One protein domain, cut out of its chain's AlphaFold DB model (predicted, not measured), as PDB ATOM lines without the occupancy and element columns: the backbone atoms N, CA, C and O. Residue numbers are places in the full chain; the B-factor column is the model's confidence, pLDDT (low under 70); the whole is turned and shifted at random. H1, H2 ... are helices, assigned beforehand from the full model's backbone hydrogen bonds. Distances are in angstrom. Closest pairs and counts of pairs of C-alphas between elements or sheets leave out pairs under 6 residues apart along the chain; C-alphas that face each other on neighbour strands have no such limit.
ATOM      1  N   LEU A  45      41.506  31.784  67.668       94.12
ATOM      2  CA  LEU A  45      42.568  31.149  66.898       94.12
ATOM      3  C   LEU A  45      42.974  32.051  65.725       94.12
ATOM      4  O   LEU A  45      42.165  32.873  65.285       94.12
ATOM      5  N   PRO A  46      44.196  31.882  65.188       95.25
ATOM      6  CA  PRO A  46      44.596  32.538  63.949       95.25
ATOM      7  C   PRO A  46      43.620  32.235  62.804       95.25
ATOM      8  O   PRO A  46      43.091  31.119  62.715       95.25
ATOM      9  N   ILE A  47      43.396  33.221  61.930       94.81
ATOM     10  CA  ILE A  47      42.377  33.202  60.867       94.81
ATOM     11  C   ILE A  47      42.534  32.023  59.896       94.81
ATOM     12  O   ILE A  47      41.559  31.546  59.322       94.81
ATOM     13  N   GLU A  48      43.747  31.492  59.762       96.12
ATOM     14  CA  GLU A  48      44.094  30.336  58.934       96.12
ATOM     15  C   GLU A  48      43.369  29.052  59.377       96.12
ATOM     16  O   GLU A  48      43.230  28.122  58.582       96.12
ATOM     17  N   ASN A  49      42.881  29.001  60.623       96.69
ATOM     18  CA  ASN A  49      42.136  27.873  61.196       96.69
ATOM     19  C   ASN A  49      40.619  27.946  60.947       96.69
ATOM     20  O   ASN A  49      39.892  27.039  61.346       96.69
ATOM     21  N   ASN A  50      40.122  29.012  60.320       96.12
ATOM     22  CA  ASN A  50      38.744  29.123  59.840       96.12
ATOM     23  C   ASN A  50      38.689  30.166  58.714       96.12
ATOM     24  O   ASN A  50      38.022  31.197  58.817       96.12
ATOM     25  N   TYR A  51      39.467  29.928  57.660       96.56
ATOM     26  CA  TYR A  51      39.662  30.905  56.600       96.56
ATOM     27  C   TYR A  51      38.476  30.880  55.642       96.56
ATOM     28  O   TYR A  51      38.328  29.947  54.847       96.56
ATOM     29  N   VAL A  52      37.599  31.880  55.720       95.19
ATOM     30  CA  VAL A  52      36.424  31.926  54.846       95.19
ATOM     31  C   VAL A  52      36.833  32.280  53.420       95.19
ATOM     32  O   VAL A  52      37.617  33.198  53.189       95.19
ATOM     33  N   THR A  53      36.306  31.551  52.437       93.06
ATOM     34  CA  THR A  53      36.741  31.655  51.028       93.06
ATOM     35  C   THR A  53      36.634  33.053  50.423       93.06
ATOM     36  O   THR A  53      37.382  33.374  49.507       93.06
ATOM     37  N   GLN A  54      35.742  33.896  50.945       90.25
ATOM     38  CA  GLN A  54      35.585  35.293  50.548       90.25
ATOM     39  C   GLN A  54      36.860  36.119  50.797       90.25
ATOM     40  O   GLN A  54      37.121  37.073  50.072       90.25
ATOM     41  N   LEU A  55      37.692  35.737  51.774       94.06
ATOM     42  CA  LEU A  55      38.942  36.439  52.085       94.06
ATOM     43  C   LEU A  55      40.035  36.218  51.033       94.06
ATOM     44  O   LEU A  55      40.962  37.021  50.945       94.06
ATOM     45  N   LEU A  56      39.899  35.203  50.171       91.88
ATOM     46  CA  LEU A  56      40.776  35.038  49.003       91.88
ATOM     47  C   LEU A  56      40.664  36.225  48.034       91.88
ATOM     48  O   LEU A  56      41.590  36.483  47.269       91.88
ATOM     49  N   GLU A  57      39.545  36.948  48.076       90.38
ATOM     50  CA  GLU A  57      39.317  38.175  47.309       90.38
ATOM     51  C   GLU A  57      39.699  39.443  48.089       90.38
ATOM     52  O   GLU A  57      39.710  40.535  47.513       90.38
ATOM     53  N   SER A  58      40.003  39.321  49.390       90.88
ATOM     54  CA  SER A  58      40.364  40.464  50.229       90.88
ATOM     55  C   SER A  58      41.670  41.079  49.740       90.88
ATOM     56  O   SER A  58      42.638  40.383  49.425       90.88
ATOM     57  N   ARG A  59      41.683  42.412  49.682       90.75
ATOM     58  CA  ARG A  59      42.882  43.208  49.390       90.75
ATOM     59  C   ARG A  59      43.620  43.623  50.658       90.75
ATOM     60  O   ARG A  59      44.693  44.205  50.541       90.75
ATOM     61  N   ASP A  60      43.047  43.367  51.835       94.00
ATOM     62  CA  ASP A  60      43.693  43.664  53.107       94.00
ATOM     63  C   ASP A  60      44.805  42.633  53.369       94.00
ATOM     64  O   ASP A  60      44.505  41.448  53.535       94.00
ATOM     65  N   PRO A  61      46.088  43.037  53.438       88.69
ATOM     66  CA  PRO A  61      47.181  42.121  53.749       88.69
ATOM     67  C   PRO A  61      47.051  41.452  55.126       88.69
ATOM     68  O   PRO A  61      47.593  40.366  55.329       88.69
ATOM     69  N   ALA A  62      46.341  42.073  56.078       91.25
ATOM     70  CA  ALA A  62      46.110  41.496  57.401       91.25
ATOM     71  C   ALA A  62      45.223  40.244  57.329       91.25
ATOM     72  O   ALA A  62      45.449  39.282  58.072       91.25
ATOM     73  N   GLU A  63      44.287  40.211  56.383       91.25
ATOM     74  CA  GLU A  63      43.331  39.121  56.183       91.25
ATOM     75  C   GLU A  63      43.723  38.187  55.039       91.25
ATOM     76  O   GLU A  63      43.404  37.002  55.074       91.25
ATOM     77  N   HIS A  64      44.413  38.681  54.012       93.06
ATOM     78  CA  HIS A  64      44.737  37.891  52.833       93.06
ATOM     79  C   HIS A  64      45.774  36.807  53.147       93.06
ATOM     80  O   HIS A  64      46.815  37.066  53.758       93.06
ATOM     81  N   ARG A  65      45.513  35.579  52.696       93.44
ATOM     82  CA  ARG A  65      46.429  34.441  52.802       93.44
ATOM     83  C   ARG A  65      46.478  33.688  51.485       93.44
ATOM     84  O   ARG A  65      45.455  33.412  50.866       93.44
ATOM     85  N   GLU A  66      47.685  33.287  51.101       92.06
ATOM     86  CA  GLU A  66      47.864  32.276  50.063       92.06
ATOM     87  C   GLU A  66      47.207  30.964  50.504       92.06
ATOM     88  O   GLU A  66      47.344  30.557  51.660       92.06
ATOM     89  N   LEU A  67      46.562  30.261  49.570       91.94
ATOM     90  CA  LEU A  67      45.845  29.018  49.865       91.94
ATOM     91  C   LEU A  67      46.731  27.964  50.557       91.94
ATOM     92  O   LEU A  67      46.262  27.266  51.445       91.94
ATOM     93  N   ALA A  68      48.020  27.889  50.209       92.12
ATOM     94  CA  ALA A  68      48.973  26.954  50.818       92.12
ATOM     95  C   ALA A  68      49.268  27.230  52.308       92.12
ATOM     96  O   ALA A  68      49.804  26.366  52.995       92.12
ATOM     97  N   LYS A  69      48.941  28.430  52.805       94.25
ATOM     98  CA  LYS A  69      49.126  28.839  54.207       94.25
ATOM     99  C   LYS A  69      47.849  28.668  55.039       94.25
ATOM    100  O   LYS A  69      47.880  28.881  56.247       94.25
ATOM    101  N   VAL A  70      46.733  28.301  54.409       96.06
ATOM    102  CA  VAL A  70      45.449  28.064  55.077       96.06
ATOM    103  C   VAL A  70      45.425  26.651  55.658       96.06
ATOM    104  O   VAL A  70      45.689  25.683  54.951       96.06
ATOM    105  N   THR A  71      45.074  26.520  56.940       96.38
ATOM    106  CA  THR A  71      44.930  25.216  57.611       96.38
ATOM    107  C   THR A  71      43.536  24.634  57.404       96.38
ATOM    108  O   THR A  71      43.396  23.460  57.075       96.38
ATOM    109  N   ILE A  72      42.496  25.454  57.577       96.31
ATOM    110  CA  ILE A  72      41.099  25.064  57.362       96.31
ATOM    111  C   ILE A  72      40.444  26.118  56.482       96.31
ATOM    112  O   ILE A  72      40.267  27.267  56.887       96.31
ATOM    113  N   LEU A  73      40.061  25.705  55.277       95.62
ATOM    114  CA  LEU A  73      39.319  26.540  54.348       95.62
ATOM    115  C   LEU A  73      37.812  26.330  54.534       95.62
ATOM    116  O   LEU A  73      37.310  25.213  54.406       95.62
ATOM    117  N   HIS A  74      37.080  27.413  54.770       95.94
ATOM    118  CA  HIS A  74      35.645  27.392  55.020       95.94
ATOM    119  C   HIS A  74      34.865  28.047  53.873       95.94
ATOM    120  O   HIS A  74      34.874  29.262  53.672       95.94
ATOM    121  N   PHE A  75      34.119  27.232  53.129       94.44
ATOM    122  CA  PHE A  75      33.133  27.695  52.148       94.44
ATOM    123  C   PHE A  75      31.854  28.192  52.845       94.44
ATOM    124  O   PHE A  75      30.857  27.468  52.949       94.44
ATOM    125  N   LEU A  76      31.907  29.417  53.375       90.00
ATOM    126  CA  LEU A  76      30.810  30.050  54.110       90.00
ATOM    127  C   LEU A  76      29.642  30.421  53.179       90.00
ATOM    128  O   LEU A  76      29.853  30.923  52.074       90.00
ATOM    129  N   SER A  77      28.409  30.269  53.680       86.62
ATOM    130  CA  SER A  77      27.157  30.606  52.979       86.62
ATOM    131  C   SER A  77      26.876  29.703  51.762       86.62
ATOM    132  O   SER A  77      27.289  28.544  51.729       86.62
ATOM    133  N   GLU A  78      26.117  30.193  50.782       86.50
ATOM    134  CA  GLU A  78      25.616  29.441  49.626       86.50
ATOM    135  C   GLU A  78      26.697  29.057  48.610       86.50
ATOM    136  O   GLU A  78      26.467  28.184  47.763       86.50
ATOM    137  N   LYS A  79      27.864  29.705  48.685       86.44
ATOM    138  CA  LYS A  79      29.022  29.444  47.832       86.44
ATOM    139  C   LYS A  79      29.705  28.155  48.289       86.44
ATOM    140  O   LYS A  79      30.458  28.162  49.256       86.44
ATOM    141  N   LYS A  80      29.430  27.039  47.610       90.62
ATOM    142  CA  LYS A  80      29.934  25.699  47.939       90.62
ATOM    143  C   LYS A  80      30.795  25.120  46.811       90.62
ATOM    144  O   LYS A  80      30.455  25.291  45.642       90.62
ATOM    145  N   PRO A  81      31.864  24.367  47.126       90.62
ATOM    146  CA  PRO A  81      32.852  23.940  46.133       90.62
ATOM    147  C   PRO A  81      32.347  22.866  45.157       90.62
ATOM    148  O   PRO A  81      32.982  22.606  44.133       90.62
ATOM    149  N   TRP A  82      31.202  22.248  45.454       86.62
ATOM    150  CA  TRP A  82      30.512  21.293  44.582       86.62
ATOM    151  C   TRP A  82      29.520  21.939  43.600       86.62
ATOM    152  O   TRP A  82      28.989  21.237  42.749       86.62
ATOM    153  N   LYS A  83      29.265  23.253  43.689       86.94
ATOM    154  CA  LYS A  83      28.436  23.986  42.712       86.94
ATOM    155  C   LYS A  83      29.239  24.362  41.462       86.94
ATOM    156  O   LYS A  83      30.465  24.295  41.492       86.94
ATOM    157  N   GLU A  84      28.555  24.762  40.390       84.75
ATOM    158  CA  GLU A  84      29.148  25.281  39.144       84.75
ATOM    159  C   GLU A  84      30.117  26.452  39.366       84.75
ATOM    160  O   GLU A  84      29.970  27.223  40.310       84.75
ATOM    161  N   THR A  85      31.126  26.588  38.504       85.56
ATOM    162  CA  THR A  85      32.191  27.599  38.671       85.56
ATOM    163  C   THR A  85      31.865  28.959  38.071       85.56
ATOM    164  O   THR A  85      32.498  29.945  38.440       85.56
ATOM    165  N   THR A  86      30.883  29.040  37.176       81.50
ATOM    166  CA  THR A  86      30.568  30.252  36.400       81.50
ATOM    167  C   THR A  86      30.200  31.455  37.267       81.50
ATOM    168  O   THR A  86      30.506  32.587  36.903       81.50
ATOM    169  N   SER A  87      29.601  31.231  38.438       81.00
ATOM    170  CA  SER A  87      29.226  32.286  39.386       81.00
ATOM    171  C   SER A  87      30.328  32.647  40.394       81.00
ATOM    172  O   SER A  87      30.065  33.392  41.343       81.00
ATOM    173  N   TYR A  88      31.535  32.081  40.266       88.25
ATOM    174  CA  TYR A  88      32.605  32.234  41.253       88.25
ATOM    175  C   TYR A  88      33.732  33.147  40.761       88.25
ATOM    176  O   TYR A  88      34.208  33.012  39.635       88.25
ATOM    177  N   PRO A  89      34.234  34.030  41.635       89.88
ATOM    178  CA  PRO A  89      35.434  34.812  41.377       89.88
ATOM    179  C   PRO A  89      36.664  33.938  41.126       89.88
ATOM    180  O   PRO A  89      36.859  32.905  41.774       89.88
ATOM    181  N   ALA A  90      37.540  34.397  40.228       90.94
ATOM    182  CA  ALA A  90      38.734  33.662  39.810       90.94
ATOM    183  C   ALA A  90      39.637  33.248  40.986       90.94
ATOM    184  O   ALA A  90      40.205  32.156  40.966       90.94
ATOM    185  N   ALA A  91      39.716  34.080  42.032       90.75
ATOM    186  CA  ALA A  91      40.505  33.821  43.237       90.75
ATOM    187  C   ALA A  91      40.034  32.585  44.031       90.75
ATOM    188  O   ALA A  91      40.837  31.955  44.716       90.75
ATOM    189  N   ILE A  92      38.759  32.198  43.915       92.25
ATOM    190  CA  ILE A  92      38.176  31.050  44.630       92.25
ATOM    191  C   ILE A  92      38.341  29.745  43.832       92.25
ATOM    192  O   ILE A  92      38.361  28.653  44.403       92.25
ATOM    193  N   LEU A  93      38.520  29.825  42.509       90.94
ATOM    194  CA  LEU A  93      38.608  28.644  41.643       90.94
ATOM    195  C   LEU A  93      39.729  27.654  42.030       90.94
ATOM    196  O   LEU A  93      39.467  26.449  41.972       90.94
ATOM    197  N   PRO A  94      40.943  28.077  42.451       91.88
ATOM    198  CA  PRO A  94      41.964  27.150  42.950       91.88
ATOM    199  C   PRO A  94      41.489  26.317  44.144       91.88
ATOM    200  O   PRO A  94      41.698  25.107  44.173       91.88
ATOM    201  N   ALA A  95      40.787  26.941  45.090       93.12
ATOM    202  CA  ALA A  95      40.237  26.260  46.253       93.12
ATOM    203  C   ALA A  95      39.132  25.257  45.881       93.12
ATOM    204  O   ALA A  95      39.093  24.147  46.412       93.12
ATOM    205  N   MET A  96      38.252  25.614  44.939       92.00
ATOM    206  CA  MET A  96      37.236  24.681  44.433       92.00
ATOM    207  C   MET A  96      37.881  23.471  43.754       92.00
ATOM    208  O   MET A  96      37.452  22.341  43.985       92.00
ATOM    209  N   ARG A  97      38.928  23.691  42.945       89.56
ATOM    210  CA  ARG A  97      39.686  22.604  42.309       89.56
ATOM    211  C   ARG A  97      40.304  21.673  43.347       89.56
ATOM    212  O   ARG A  97      40.116  20.470  43.216       89.56
ATOM    213  N   LEU A  98      40.928  22.211  44.398       90.94
ATOM    214  CA  LEU A  98      41.514  21.411  45.478       90.94
ATOM    215  C   LEU A  98      40.476  20.495  46.151       90.94
ATOM    216  O   LEU A  98      40.709  19.298  46.299       90.94
ATOM    217  N   TYR A  99      39.294  21.026  46.492       91.88
ATOM    218  CA  TYR A  99      38.194  20.214  47.034       91.88
ATOM    219  C   TYR A  99      37.769  19.098  46.067       91.88
ATOM    220  O   TYR A  99      37.600  17.944  46.460       91.88
ATOM    221  N   ARG A 100      37.590  19.440  44.786       89.44
ATOM    222  CA  ARG A 100      37.129  18.506  43.750       89.44
ATOM    223  C   ARG A 100      38.154  17.397  43.485       89.44
ATOM    224  O   ARG A 100      37.748  16.246  43.340       89.44
ATOM    225  N   GLN A 101      39.448  17.725  43.491       89.12
ATOM    226  CA  GLN A 101      40.552  16.761  43.416       89.12
ATOM    227  C   GLN A 101      40.513  15.798  44.601       89.12
ATOM    228  O   GLN A 101      40.447  14.589  44.402       89.12
ATOM    229  N   TYR A 102      40.456  16.323  45.830       90.06
ATOM    230  CA  TYR A 102      40.408  15.494  47.034       90.06
ATOM    231  C   TYR A 102      39.202  14.544  47.037       90.06
ATOM    232  O   TYR A 102      39.331  13.348  47.293       90.06
ATOM    233  N   ARG A 103      38.024  15.049  46.659       89.69
ATOM    234  CA  ARG A 103      36.810  14.232  46.526       89.69
ATOM    235  C   ARG A 103      36.965  13.117  45.487       89.69
ATOM    236  O   ARG A 103      36.488  12.006  45.716       89.69
ATOM    237  N   GLN A 104      37.605  13.396  44.353       87.00
ATOM    238  CA  GLN A 104      37.842  12.393  43.313       87.00
ATOM    239  C   GLN A 104      38.880  11.346  43.743       87.00
ATOM    240  O   GLN A 104      38.692  10.155  43.476       87.00
ATOM    241  N   ALA A 105      39.923  11.766  44.462       90.06
ATOM    242  CA  ALA A 105      40.901  10.868  45.063       90.06
ATOM    243  C   ALA A 105      40.221   9.896  46.039       90.06
ATOM    244  O   ALA A 105      40.346   8.686  45.870       90.06
ATOM    245  N   MET A 106      39.383  10.403  46.955       91.06
ATOM    246  CA  MET A 106      38.603   9.557  47.868       91.06
ATOM    247  C   MET A 106      37.701   8.569  47.118       91.06
ATOM    248  O   MET A 106      37.673   7.380  47.425       91.06
ATOM    249  N   ARG A 107      36.963   9.026  46.098       90.31
ATOM    250  CA  ARG A 107      36.103   8.142  45.287       90.31
ATOM    251  C   ARG A 107      36.869   6.977  44.672       90.31
ATOM    252  O   ARG A 107      36.341   5.866  44.607       90.31
ATOM    253  N   THR A 108      38.083   7.257  44.215       89.81
ATOM    254  CA  THR A 108      38.978   6.278  43.601       89.81
ATOM    255  C   THR A 108      39.530   5.315  44.649       89.81
ATOM    256  O   THR A 108      39.416   4.104  44.467       89.81
ATOM    257  N   GLU A 109      40.038   5.839  45.769       94.31
ATOM    258  CA  GLU A 109      40.568   5.073  46.905       94.31
ATOM    259  C   GLU A 109      39.547   4.053  47.427       94.31
ATOM    260  O   GLU A 109      39.836   2.860  47.511       94.31
ATOM    261  N   TYR A 110      38.313   4.498  47.680       94.19
ATOM    262  CA  TYR A 110      37.230   3.643  48.175       94.19
ATOM    263  C   TYR A 110      36.501   2.865  47.067       94.19
ATOM    264  O   TYR A 110      35.539   2.147  47.344       94.19
ATOM    265  N   GLN A 111      36.938   2.988  45.809       94.06
ATOM    266  CA  GLN A 111      36.353   2.317  44.642       94.06
ATOM    267  C   GLN A 111      34.827   2.491  44.543       94.06
ATOM    268  O   GLN A 111      34.110   1.561  44.165       94.06
TER     269      GLN A 111
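This is residues 45 to 111 of the 177 residues of an uncharacterized protein of Lactobacillus reuteri (UniProt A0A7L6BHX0). What is the shape? With little regular structure, a mostly loop body holds short helices H1 and H2, and long helix H3 leads out of it, residues 104 to 111 sticking out. What builds it? The 67 printed residues are all helix by class, H1, H2, H3 in order, with only 26 in named elements and no named strand. It is only just compact, radius of gyration 12.8 A, spanning 42 by 28 by 18 A.

Which helices touch? H1, residues 47 to 50, H2, residues 53 to 57, and H3, residues 93 to 109, are apart, H2 and H3 only just, at 8.0 A between closest C-alphas. What pairs? Residues 51 to 52 pair with residues 73 to 74, parallel. Which backbone pairs are within hydrogen-bond range? Every O i to N i+4 pair in H3 is; H2 has 0 of 1 but 2 of 2 O i to N i+3 pairs, and H1 is too short for i+4.

Where is H1? It begins at C-alpha 47 (42.377, 33.202, 60.867). Where is H3? It spans 24.2 A, ending at C-alpha 109 (40.568, 5.073, 46.905).

How large? The farthest C-alphas, of Asp 60 and Gln 111, are 42.8 A apart. Any breaks? The printed part has no cut; H2 to H3 is a long link, and no printed residue is under pLDDT 70.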